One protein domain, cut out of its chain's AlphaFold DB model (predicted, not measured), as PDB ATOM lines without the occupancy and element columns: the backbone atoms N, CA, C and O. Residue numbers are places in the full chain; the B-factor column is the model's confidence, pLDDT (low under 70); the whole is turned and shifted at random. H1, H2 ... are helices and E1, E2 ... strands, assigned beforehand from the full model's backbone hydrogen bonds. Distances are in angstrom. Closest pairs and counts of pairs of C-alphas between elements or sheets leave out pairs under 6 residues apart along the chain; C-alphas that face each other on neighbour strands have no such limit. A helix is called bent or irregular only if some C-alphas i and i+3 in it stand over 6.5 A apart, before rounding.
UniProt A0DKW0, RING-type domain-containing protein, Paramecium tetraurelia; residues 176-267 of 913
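Overview. This is residues 176 to 267 of the 913 residues of the protein "RING-type domain-containing protein" of Paramecium tetraurelia (UniProt A0DKW0). A small head of short strands and loops has one long helix, H2, sticking out of it as an arm, with residues 242 to 267 standing free. The head holds a three-stranded sheet, E1 E2 E3, with the short H1 beside it, and the small hairpin E4 and E5. The printed part has 92 residues, in the order E1 E2 E3 H1 E4 E5 H2; both sheets are antiparallel, and the class is mixed, helices and strands. It is extended, a rod spanning 76 by 25 by 21 A, with a radius of gyration of the C-alphas of 21.7 A.

Along the chain. E1 is residues 180 to 182, beginning at C-alpha 180 (269.141, 239.593, 275.725). E2 is residues 189 to 194, 15.3 A long, and E3 is 200 to 202. H1 is 203 to 206, E4 212 to 214 and E5 217 to 219. H2, residues 221 to 265, is 62.2 A long and ends at C-alpha 265 (288.484, 278.292, 251.178). H2 is irregular, with C-alphas 223 and 226 7.8 A apart, and has a kink of 39 degrees near residue 228.

Arrangement. E1, E2 and E3 form a meander, each strand the antiparallel neighbour of the one before; N 181 and O 190 are 3.1 A apart, N 193 and O 201 2.8 A. H1 stands at the sheet's level, its height 0.1 A. H2 only grazes this sheet, with residues 224 to 235; the closest C-alphas of E2 and H2 are Ile 193 and Glu 227, 6.6 A. In the hairpin E4 and E5, N 219 and O 212 are 2.8 A apart; E2 and E4 are apart. H2 has 38 of 41 O i to N i+4 pairs within hydrogen-bond range; H1 is too short for one.

Size, cuts and confidence. The C-alphas of Gly 216 and Ile 267, the two farthest apart, are 76.6 A apart. The printed part has no cut and no long link. Confidence is under 70 for 23 residues, among them 250 to 267.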
ATOM      1  N   TYR A 176     280.126 245.729 276.078       76.56
ATOM      2  CA  TYR A 176     279.774 244.383 276.504       76.56
ATOM      3  C   TYR A 176     278.419 244.008 275.909       76.56
ATOM      4  O   TYR A 176     277.389 244.576 276.278       76.56
ATOM      5  N   LYS A 177     278.386 243.011 275.018       79.75
ATOM      6  CA  LYS A 177     277.130 242.420 274.532       79.75
ATOM      7  C   LYS A 177     276.442 241.660 275.670       79.75
ATOM      8  O   LYS A 177     276.649 240.461 275.843       79.75
ATOM      9  N   ILE A 178     275.630 242.369 276.453       80.88
ATOM     10  CA  ILE A 178     274.773 241.775 277.480       80.88
ATOM     11  C   ILE A 178     273.758 240.862 276.766       80.88
ATOM     12  O   ILE A 178     273.028 241.354 275.904       80.88
ATOM     13  N   PRO A 179     273.687 239.555 277.082       77.88
ATOM     14  CA  PRO A 179     272.788 238.639 276.389       77.88
ATOM     15  C   PRO A 179     271.324 238.960 276.709       77.88
ATOM     16  O   PRO A 179     270.872 238.847 277.855       77.88
ATOM     17  N   SER A 180     270.578 239.350 275.675       84.75
ATOM     18  CA  SER A 180     269.141 239.593 275.725       84.75
ATOM     19  C   SER A 180     268.376 238.403 275.140       84.75
ATOM     20  O   SER A 180     268.372 238.171 273.934       84.75
ATOM     21  N   ASN A 181     267.703 237.648 276.007       88.25
ATOM     22  CA  ASN A 181     266.881 236.500 275.615       88.25
ATOM     23  C   ASN A 181     265.392 236.827 275.776       88.25
ATOM     24  O   ASN A 181     265.012 237.748 276.504       88.25
ATOM     25  N   TYR A 182     264.538 236.066 275.094       88.25
ATOM     26  CA  TYR A 182     263.092 236.165 275.266       88.25
ATOM     27  C   TYR A 182     262.685 235.615 276.637       88.25
ATOM     28  O   TYR A 182     262.976 234.467 276.965       88.25
ATOM     29  N   CYS A 183     262.016 236.426 277.456       85.69
ATOM     30  CA  CYS A 183     261.546 235.978 278.759       85.69
ATOM     31  C   CYS A 183     260.181 235.288 278.662       85.69
ATOM     32  O   CYS A 183     259.182 235.935 278.351       85.69
ATOM     33  N   ASN A 184     260.116 234.015 279.058       82.38
ATOM     34  CA  ASN A 184     258.865 233.249 279.116       82.38
ATOM     35  C   ASN A 184     257.793 233.904 280.014       82.38
ATOM     36  O   ASN A 184     256.611 233.864 279.679       82.38
ATOM     37  N   ASN A 185     258.195 234.555 281.115       83.25
ATOM     38  CA  ASN A 185     257.265 235.132 282.094       83.25
ATOM     39  C   ASN A 185     256.676 236.479 281.640       83.25
ATOM     40  O   ASN A 185     255.477 236.698 281.781       83.25
ATOM     41  N   CYS A 186     257.496 237.396 281.104       86.12
ATOM     42  CA  CYS A 186     257.051 238.738 280.688       86.12
ATOM     43  C   CYS A 186     257.018 238.961 279.166       86.12
ATOM     44  O   CYS A 186     256.919 240.107 278.723       86.12
ATOM     45  N   LYS A 187     257.129 237.884 278.375       88.75
ATOM     46  CA  LYS A 187     256.954 237.826 276.909       88.75
ATOM     47  C   LYS A 187     257.717 238.892 276.109       88.75
ATOM     48  O   LYS A 187     257.282 239.325 275.045       88.75
ATOM     49  N   SER A 188     258.859 239.331 276.630       87.00
ATOM     50  CA  SER A 188     259.669 240.413 276.067       87.00
ATOM     51  C   SER A 188     261.149 240.045 276.062       87.00
ATOM     52  O   SER A 188     261.618 239.288 276.913       87.00
ATOM     53  N   MET A 189     261.874 240.579 275.079       86.50
ATOM     54  CA  MET A 189     263.321 240.429 274.960       86.50
ATOM     55  C   MET A 189     264.002 241.315 276.008       86.50
ATOM     56  O   MET A 189     263.787 242.529 276.038       86.50
ATOM     57  N   THR A 190     264.764 240.706 276.912       85.69
ATOM     58  CA  THR A 190     265.318 241.374 278.098       85.69
ATOM     59  C   THR A 190     266.662 240.787 278.496       85.69
ATOM     60  O   THR A 190     266.962 239.624 278.213       85.69
ATOM     61  N   GLU A 191     267.476 241.590 279.180       88.31
ATOM     62  CA  GLU A 191     268.739 241.116 279.733       88.31
ATOM     63  C   GLU A 191     268.480 240.070 280.822       88.31
ATOM     64  O   GLU A 191     267.595 240.229 281.673       88.31
ATOM     65  N   GLN A 192     269.258 238.990 280.782       86.19
ATOM     66  CA  GLN A 192     269.139 237.892 281.733       86.19
ATOM     67  C   GLN A 192     270.217 237.975 282.812       86.19
ATOM     68  O   GLN A 192     271.410 238.026 282.512       86.19
ATOM     69  N   ILE A 193     269.802 237.899 284.073       86.06
ATOM     70  CA  ILE A 193     270.698 237.634 285.196       86.06
ATOM     71  C   ILE A 193     270.878 236.122 285.313       86.06
ATOM     72  O   ILE A 193     269.902 235.379 285.442       86.06
ATOM     73  N   LYS A 194     272.133 235.662 285.279       85.75
ATOM     74  CA  LYS A 194     272.481 234.269 285.568       85.75
ATOM     75  C   LYS A 194     272.671 234.113 287.074       85.75
ATOM     76  O   LYS A 194     273.477 234.818 287.669       85.75
ATOM     77  N   VAL A 195     271.921 233.205 287.684       83.81
ATOM     78  CA  VAL A 195     271.937 232.985 289.138       83.81
ATOM     79  C   VAL A 195     272.804 231.773 289.506       83.81
ATOM     80  O   VAL A 195     273.258 231.041 288.630       83.81
ATOM     81  N   VAL A 196     273.022 231.515 290.803       82.12
ATOM     82  CA  VAL A 196     273.917 230.432 291.276       82.12
ATOM     83  C   VAL A 196     273.515 229.044 290.747       82.12
ATOM     84  O   VAL A 196     274.385 228.259 290.383       82.12
ATOM     85  N   CYS A 197     272.212 228.763 290.595       83.25
ATOM     86  CA  CYS A 197     271.700 227.541 289.949       83.25
ATOM     87  C   CYS A 197     271.939 227.495 288.413       83.25
ATOM     88  O   CYS A 197     271.304 226.702 287.727       83.25
ATOM     89  N   GLN A 198     272.792 228.363 287.850       83.06
ATOM     90  CA  GLN A 198     273.103 228.566 286.421       83.06
ATOM     91  C   GLN A 198     271.921 228.950 285.508       83.06
ATOM     92  O   GLN A 198     272.140 229.308 284.349       83.06
ATOM     93  N   HIS A 199     270.690 228.939 286.020       85.81
ATOM     94  CA  HIS A 199     269.496 229.393 285.316       85.81
ATOM     95  C   HIS A 199     269.546 230.903 285.038       85.81
ATOM     96  O   HIS A 199     270.250 231.663 285.709       85.81
ATOM     97  N   GLN A 200     268.780 231.329 284.036       86.12
ATOM     98  CA  GLN A 200     268.665 232.717 283.602       86.12
ATOM     99  C   GLN A 200     267.294 233.286 283.971       86.12
ATOM    100  O   GLN A 200     266.270 232.653 283.717       86.12
ATOM    101  N   PHE A 201     267.287 234.481 284.557       86.06
ATOM    102  CA  PHE A 201     266.080 235.193 284.962       86.06
ATOM    103  C   PHE A 201     266.079 236.620 284.409       86.06
ATOM    104  O   PHE A 201     267.062 237.354 284.512       86.06
ATOM    105  N   CYS A 202     264.944 237.025 283.847       89.56
ATOM    106  CA  CYS A 202     264.748 238.345 283.261       89.56
ATOM    107  C   CYS A 202     264.876 239.455 284.307       89.56
ATOM    108  O   CYS A 202     264.153 239.452 285.307       89.56
ATOM    109  N   TYR A 203     265.700 240.463 284.014       87.44
ATOM    110  CA  TYR A 203     265.859 241.647 284.857       87.44
ATOM    111  C   TYR A 203     264.517 242.315 285.219       87.44
ATOM    112  O   TYR A 203     264.196 242.478 286.395       87.44
ATOM    113  N   LYS A 204     263.670 242.591 284.215       88.00
ATOM    114  CA  LYS A 204     262.341 243.215 284.399       88.00
ATOM    115  C   LYS A 204     261.341 242.339 285.169       88.00
ATOM    116  O   LYS A 204     260.319 242.853 285.617       88.00
ATOM    117  N   CYS A 205     261.590 241.032 285.297       86.56
ATOM    118  CA  CYS A 205     260.823 240.171 286.197       86.56
ATOM    119  C   CYS A 205     261.333 240.317 287.630       86.56
ATOM    120  O   CYS A 205     260.532 240.620 288.504       86.56
ATOM    121  N   ILE A 206     262.648 240.189 287.844       87.25
ATOM    122  CA  ILE A 206     263.295 240.305 289.164       87.25
ATOM    123  C   ILE A 206     262.985 241.656 289.835       87.25
ATOM    124  O   ILE A 206     262.795 241.707 291.047       87.25
ATOM    125  N   GLU A 207     262.887 242.746 289.068       85.56
ATOM    126  CA  GLU A 207     262.460 244.055 289.589       85.56
ATOM    127  C   GLU A 207     261.006 244.096 290.076       85.56
ATOM    128  O   GLU A 207     260.701 244.851 290.997       85.56
ATOM    129  N   LYS A 208     260.110 243.324 289.445       85.31
ATOM    130  CA  LYS A 208     258.654 243.381 289.659       85.31
ATOM    131  C   LYS A 208     258.111 242.297 290.591       85.31
ATOM    132  O   LYS A 208     256.976 242.419 291.044       85.31
ATOM    133  N   SER A 209     258.858 241.221 290.832       73.88
ATOM    134  CA  SER A 209     258.356 240.025 291.512       73.88
ATOM    135  C   SER A 209     258.796 239.918 292.974       73.88
ATOM    136  O   SER A 209     259.988 239.980 293.279       73.88
ATOM    137  N   VAL A 210     257.838 239.590 293.846       67.88
ATOM    138  CA  VAL A 210     258.066 238.814 295.086       67.88
ATOM    139  C   VAL A 210     258.708 237.440 294.739       67.88
ATOM    140  O   VAL A 210     258.783 237.110 293.553       67.88
ATOM    141  N   PRO A 211     259.274 236.661 295.688       77.06
ATOM    142  CA  PRO A 211     260.372 235.733 295.394       77.06
ATOM    143  C   PRO A 211     260.064 234.686 294.316       77.06
ATOM    144  O   PRO A 211     259.050 233.991 294.351       77.06
ATOM    145  N   PHE A 212     261.005 234.538 293.387       81.56
ATOM    146  CA  PHE A 212     260.945 233.603 292.266       81.56
ATOM    147  C   PHE A 212     261.653 232.293 292.623       81.56
ATOM    148  O   PHE A 212     262.647 232.277 293.350       81.56
ATOM    149  N   ILE A 213     261.139 231.175 292.111       80.62
ATOM    150  CA  ILE A 213     261.632 229.835 292.446       80.62
ATOM    151  C   ILE A 213     262.602 229.351 291.356       80.62
ATOM    152  O   ILE A 213     262.216 229.234 290.195       80.62
ATOM    153  N   CYS A 214     263.843 229.017 291.726       84.50
ATOM    154  CA  CYS A 214     264.760 228.214 290.903       84.50
ATOM    155  C   CYS A 214     265.061 226.902 291.625       84.50
ATOM    156  O   CYS A 214     265.457 226.932 292.788       84.50
ATOM    157  N   CYS A 215     264.923 225.756 290.946       87.81
ATOM    158  CA  CYS A 215     265.277 224.437 291.496       87.81
ATOM    159  C   CYS A 215     264.702 224.183 292.910       87.81
ATOM    160  O   CYS A 215     265.415 223.734 293.805       87.81
ATOM    161  N   GLY A 216     263.434 224.550 293.139       85.38
ATOM    162  CA  GLY A 216     262.756 224.418 294.438       85.38
ATOM    163  C   GLY A 216     263.182 225.420 295.524       85.38
ATOM    164  O   GLY A 216     262.626 225.392 296.617       85.38
ATOM    165  N   LYS A 217     264.132 226.322 295.253       85.44
ATOM    166  CA  LYS A 217     264.586 227.362 296.189       85.44
ATOM    167  C   LYS A 217     263.991 228.721 295.828       85.44
ATOM    168  O   LYS A 217     264.038 229.129 294.669       85.44
ATOM    169  N   TYR A 218     263.491 229.436 296.833       84.19
ATOM    170  CA  TYR A 218     263.052 230.825 296.703       84.19
ATOM    171  C   TYR A 218     264.258 231.768 296.651       84.19
ATOM    172  O   TYR A 218     265.116 231.753 297.536       84.19
ATOM    173  N   TYR A 219     264.302 232.616 295.629       81.12
ATOM    174  CA  TYR A 219     265.268 233.696 295.483       81.12
ATOM    175  C   TYR A 219     264.544 235.034 295.637       81.12
ATOM    176  O   TYR A 219     263.578 235.331 294.937       81.12
ATOM    177  N   PHE A 220     265.029 235.851 296.568       82.56
ATOM    178  CA  PHE A 220     264.573 237.223 296.779       82.56
ATOM    179  C   PHE A 220     265.465 238.191 295.993       82.56
ATOM    180  O   PHE A 220     266.613 237.862 295.688       82.56
ATOM    181  N   LYS A 221     264.979 239.410 295.718       83.19
ATOM    182  CA  LYS A 221     265.770 240.471 295.062       83.19
ATOM    183  C   LYS A 221     267.123 240.683 295.754       83.19
ATOM    184  O   LYS A 221     268.152 240.706 295.087       83.19
ATOM    185  N   ASN A 222     267.125 240.707 297.090       83.81
ATOM    186  CA  ASN A 222     268.319 240.848 297.929       83.81
ATOM    187  C   ASN A 222     269.378 239.766 297.633       83.81
ATOM    188  O   ASN A 222     270.566 240.070 297.570       83.81
ATOM    189  N   ASN A 223     268.959 238.523 297.368       83.12
ATOM    190  CA  ASN A 223     269.858 237.401 297.072       83.12
ATOM    191  C   ASN A 223     270.545 237.546 295.701       83.12
ATOM    192  O   ASN A 223     271.556 236.891 295.461       83.12
ATOM    193  N   LEU A 224     270.000 238.374 294.801       86.12
ATOM    194  CA  LEU A 224     270.585 238.691 293.492       86.12
ATOM    195  C   LEU A 224     271.155 240.111 293.406       86.12
ATOM    196  O   LEU A 224     271.621 240.498 292.336       86.12
ATOM    197  N   GLN A 225     271.147 240.883 294.496       83.94
ATOM    198  CA  GLN A 225     271.501 242.304 294.487       83.94
ATOM    199  C   GLN A 225     272.884 242.566 293.861       83.94
ATOM    200  O   GLN A 225     273.026 243.474 293.048       83.94
ATOM    201  N   SER A 226     273.875 241.701 294.112       81.31
ATOM    202  CA  SER A 226     275.200 241.806 293.477       81.31
ATOM    203  C   SER A 226     275.182 241.572 291.957       81.31
ATOM    204  O   SER A 226     275.916 242.237 291.230       81.31
ATOM    205  N   GLU A 227     274.347 240.666 291.436       83.81
ATOM    206  CA  GLU A 227     274.235 240.440 289.985       83.81
ATOM    207  C   GLU A 227     273.385 241.522 289.298       83.81
ATOM    208  O   GLU A 227     273.684 241.919 288.172       83.81
ATOM    209  N   ILE A 228     272.373 242.048 290.001       85.00
ATOM    210  CA  ILE A 228     271.605 243.242 289.617       85.00
ATOM    211  C   ILE A 228     272.552 244.437 289.458       85.00
ATOM    212  O   ILE A 228     272.561 245.079 288.411       85.00
ATOM    213  N   GLU A 229     273.401 244.697 290.453       82.50
ATOM    214  CA  GLU A 229     274.376 245.787 290.409       82.50
ATOM    215  C   GLU A 229     275.427 245.605 289.315       82.50
ATOM    216  O   GLU A 229     275.744 246.570 288.626       82.50
ATOM    217  N   LYS A 230     275.949 244.389 289.100       80.12
ATOM    218  CA  LYS A 230     276.857 244.121 287.969       80.12
ATOM    219  C   LYS A 230     276.179 244.416 286.635       80.12
ATOM    220  O   LYS A 230     276.773 245.085 285.794       80.12
ATOM    221  N   LEU A 231     274.941 243.954 286.441       82.56
ATOM    222  CA  LEU A 231     274.177 244.211 285.221       82.56
ATOM    223  C   LEU A 231     273.932 245.713 285.014       82.56
ATOM    224  O   LEU A 231     274.115 246.205 283.902       82.56
ATOM    225  N   LEU A 232     273.569 246.449 286.066       81.69
ATOM    226  CA  LEU A 232     273.389 247.901 286.007       81.69
ATOM    227  C   LEU A 232     274.701 248.625 285.675       81.69
ATOM    228  O   LEU A 232     274.707 249.436 284.751       81.69
ATOM    229  N   ARG A 233     275.826 248.263 286.310       73.38
ATOM    230  CA  ARG A 233     277.156 248.808 285.973       73.38
ATOM    231  C   ARG A 233     277.568 248.488 284.531       73.38
ATOM    232  O   ARG A 233     278.150 249.344 283.874       73.38
ATOM    233  N   PHE A 234     277.235 247.309 283.995       77.50
ATOM    234  CA  PHE A 234     277.458 246.999 282.573       77.50
ATOM    235  C   PHE A 234     276.585 247.852 281.638       77.50
ATOM    236  O   PHE A 234     277.065 248.255 280.581       77.50
ATOM    237  N   LYS A 235     275.333 248.168 282.004       79.31
ATOM    238  CA  LYS A 235     274.489 249.098 281.228       79.31
ATOM    239  C   LYS A 235     275.044 250.523 281.264       79.31
ATOM    240  O   LYS A 235     275.199 251.132 280.213       79.31
ATOM    241  N   GLU A 236     275.399 251.018 282.446       74.88
ATOM    242  CA  GLU A 236     276.005 252.339 282.659       74.88
ATOM    243  C   GLU A 236     277.324 252.488 281.876       74.88
ATOM    244  O   GLU A 236     277.515 253.464 281.151       74.88
ATOM    245  N   TYR A 237     278.196 251.476 281.942       71.94
ATOM    246  CA  TYR A 237     279.414 251.389 281.132       71.94
ATOM    247  C   TYR A 237     279.105 251.408 279.628       71.94
ATOM    248  O   TYR A 237     279.780 252.104 278.871       71.94
ATOM    249  N   ASN A 238     278.092 250.660 279.180       77.81
ATOM    250  CA  ASN A 238     277.729 250.565 277.767       77.81
ATOM    251  C   ASN A 238     277.124 251.859 277.209       77.81
ATOM    252  O   ASN A 238     277.427 252.198 276.068       77.81
ATOM    253  N   GLU A 239     276.296 252.588 277.964       76.44
ATOM    254  CA  GLU A 239     275.802 253.893 277.504       76.44
ATOM    255  C   GLU A 239     276.937 254.922 277.456       76.44
ATOM    256  O   GLU A 239     277.140 255.509 276.392       76.44
ATOM    257  N   ARG A 240     277.784 255.017 278.495       65.94
ATOM    258  CA  ARG A 240     279.005 255.851 278.444       65.94
ATOM    259  C   ARG A 240     279.918 255.480 277.276       65.94
ATOM    260  O   ARG A 240     280.483 256.357 276.634       65.94
ATOM    261  N   SER A 241     280.032 254.193 276.952       70.06
ATOM    262  CA  SER A 241     280.808 253.693 275.808       70.06
ATOM    263  C   SER A 241     280.212 254.064 274.444       70.06
ATOM    264  O   SER A 241     280.949 254.177 273.467       70.06
ATOM    265  N   LYS A 242     278.897 254.295 274.357       76.38
ATOM    266  CA  LYS A 242     278.248 254.829 273.148       76.38
ATOM    267  C   LYS A 242     278.333 256.349 273.081       76.38
ATOM    268  O   LYS A 242     278.464 256.887 271.990       76.38
ATOM    269  N   GLU A 243     278.229 257.045 274.211       71.31
ATOM    270  CA  GLU A 243     278.429 258.500 274.308       71.31
ATOM    271  C   GLU A 243     279.857 258.865 273.890       71.31
ATOM    272  O   GLU A 243     280.039 259.695 273.003       71.31
ATOM    273  N   LEU A 244     280.835 258.123 274.417       65.19
ATOM    274  CA  LEU A 244     282.220 258.053 273.955       65.19
ATOM    275  C   LEU A 244     282.313 257.920 272.433       65.19
ATOM    276  O   LEU A 244     282.851 258.797 271.762       65.19
ATOM    277  N   GLN A 245     281.786 256.824 271.884       72.06
ATOM    278  CA  GLN A 245     281.910 256.537 270.460       72.06
ATOM    279  C   GLN A 245     281.295 257.658 269.603       72.06
ATOM    280  O   GLN A 245     281.951 258.147 268.685       72.06
ATOM    281  N   LYS A 246     280.094 258.138 269.961       76.00
ATOM    282  CA  LYS A 246     279.417 259.264 269.296       76.00
ATOM    283  C   LYS A 246     280.229 260.554 269.350       76.00
ATOM    284  O   LYS A 246     280.282 261.257 268.346       76.00
ATOM    285  N   TYR A 247     280.851 260.876 270.489       66.38
ATOM    286  CA  TYR A 247     281.688 262.069 270.621       66.38
ATOM    287  C   TYR A 247     282.834 262.028 269.606       66.38
ATOM    288  O   TYR A 247     282.966 262.951 268.808       66.38
ATOM    289  N   TYR A 248     283.579 260.921 269.531       64.06
ATOM    290  CA  TYR A 248     284.665 260.779 268.555       64.06
ATOM    291  C   TYR A 248     284.186 260.732 267.105       64.06
ATOM    292  O   TYR A 248     284.843 261.300 266.237       64.06
ATOM    293  N   GLU A 249     283.046 260.097 266.828       72.50
ATOM    294  CA  GLU A 249     282.425 260.133 265.501       72.50
ATOM    295  C   GLU A 249     282.046 261.572 265.109       72.50
ATOM    296  O   GLU A 249     282.316 261.978 263.979       72.50
ATOM    297  N   SER A 250     281.517 262.374 266.040       67.94
ATOM    298  CA  SER A 250     281.157 263.778 265.796       67.94
ATOM    299  C   SER A 250     282.369 264.711 265.677       67.94
ATOM    300  O   SER A 250     282.409 265.520 264.754       67.94
ATOM    301  N   THR A 251     283.399 264.558 266.517       59.00
ATOM    302  CA  THR A 251     284.653 265.324 266.418       59.00
ATOM    303  C   THR A 251     285.371 265.005 265.109       59.00
ATOM    304  O   THR A 251     285.804 265.916 264.411       59.00
ATOM    305  N   ARG A 252     285.419 263.728 264.707       64.06
ATOM    306  CA  ARG A 252     285.988 263.315 263.416       64.06
ATOM    307  C   ARG A 252     285.190 263.860 262.232       64.06
ATOM    308  O   ARG A 252     285.791 264.318 261.271       64.06
ATOM    309  N   GLN A 253     283.856 263.853 262.290       68.75
ATOM    310  CA  GLN A 253     283.025 264.487 261.257       68.75
ATOM    311  C   GLN A 253     283.260 266.001 261.193       68.75
ATOM    312  O   GLN A 253     283.392 266.541 260.100       68.75
ATOM    313  N   CYS A 254     283.377 266.673 262.342       61.91
ATOM    314  CA  CYS A 254     283.655 268.104 262.420       61.91
ATOM    315  C   CYS A 254     285.017 268.454 261.803       61.91
ATOM    316  O   CYS A 254     285.072 269.305 260.921       61.91
ATOM    317  N   VAL A 255     286.091 267.743 262.168       56.38
ATOM    318  CA  VAL A 255     287.432 268.004 261.616       56.38
ATOM    319  C   VAL A 255     287.538 267.579 260.147       56.38
ATOM    320  O   VAL A 255     288.155 268.283 259.355       56.38
ATOM    321  N   GLN A 256     286.876 266.499 259.718       64.81
ATOM    322  CA  GLN A 256     286.778 266.163 258.289       64.81
ATOM    323  C   GLN A 256     285.989 267.203 257.489       64.81
ATOM    324  O   GLN A 256     286.292 267.412 256.314       64.81
ATOM    325  N   GLN A 257     285.000 267.857 258.101       68.56
ATOM    326  CA  GLN A 257     284.276 268.958 257.482       68.56
ATOM    327  C   GLN A 257     285.134 270.231 257.435       68.56
ATOM    328  O   GLN A 257     285.230 270.821 256.364       68.56
ATOM    329  N   GLN A 258     285.840 270.590 258.514       56.62
ATOM    330  CA  GLN A 258     286.824 271.684 258.519       56.62
ATOM    331  C   GLN A 258     287.890 271.469 257.439       56.62
ATOM    332  O   GLN A 258     287.988 272.274 256.527       56.62
ATOM    333  N   LEU A 259     288.554 270.309 257.399       58.62
ATOM    334  CA  LEU A 259     289.551 269.977 256.368       58.62
ATOM    335  C   LEU A 259     288.991 269.953 254.930       58.62
ATOM    336  O   LEU A 259     289.765 270.024 253.972       58.62
ATOM    337  N   GLN A 260     287.672 269.833 254.741       67.19
ATOM    338  CA  GLN A 260     287.025 270.034 253.439       67.19
ATOM    339  C   GLN A 260     286.684 271.501 253.170       67.19
ATOM    340  O   GLN A 260     286.771 271.931 252.024       67.19
ATOM    341  N   ASP A 261     286.276 272.255 254.185       60.84
ATOM    342  CA  ASP A 261     285.883 273.657 254.075       60.84
ATOM    343  C   ASP A 261     287.109 274.586 253.999       60.84
ATOM    344  O   ASP A 261     287.071 275.551 253.245       60.84
ATOM    345  N   ASP A 262     288.236 274.235 254.621       50.88
ATOM    346  CA  ASP A 262     289.552 274.868 254.446       50.88
ATOM    347  C   ASP A 262     290.086 274.630 253.027       50.88
ATOM    348  O   ASP A 262     290.539 275.556 252.354       50.88
ATOM    349  N   LYS A 263     289.942 273.402 252.504       55.16
ATOM    350  CA  LYS A 263     290.265 273.084 251.100       55.16
ATOM    351  C   LYS A 263     289.334 273.773 250.102       55.16
ATOM    352  O   LYS A 263     289.758 274.044 248.983       55.16
ATOM    353  N   LYS A 264     288.091 274.089 250.485       50.62
ATOM    354  CA  LYS A 264     287.210 274.960 249.689       50.62
ATOM    355  C   LYS A 264     287.635 276.420 249.807       50.62
ATOM    356  O   LYS A 264     287.666 277.085 248.786       50.62
ATOM    357  N   GLN A 265     288.014 276.913 250.985       46.75
ATOM    358  CA  GLN A 265     288.484 278.292 251.178       46.75
ATOM    359  C   GLN A 265     289.800 278.565 250.431       46.75
ATOM    360  O   GLN A 265     289.912 279.588 249.770       46.75
ATOM    361  N   GLN A 266     290.729 277.605 250.375       47.53
ATOM    362  CA  GLN A 266     291.913 277.670 249.498       47.53
ATOM    363  C   GLN A 266     291.583 277.681 247.987       47.53
ATOM    364  O   GLN A 266     292.458 277.964 247.172       47.53
ATOM    365  N   ILE A 267     290.336 277.382 247.600       45.47
ATOM    366  CA  ILE A 267     289.829 277.403 246.215       45.47
ATOM    367  C   ILE A 267     288.833 278.568 245.992       45.47
ATOM    368  O   ILE A 267     288.543 278.931 244.851       45.47
TER     369      ILE A 267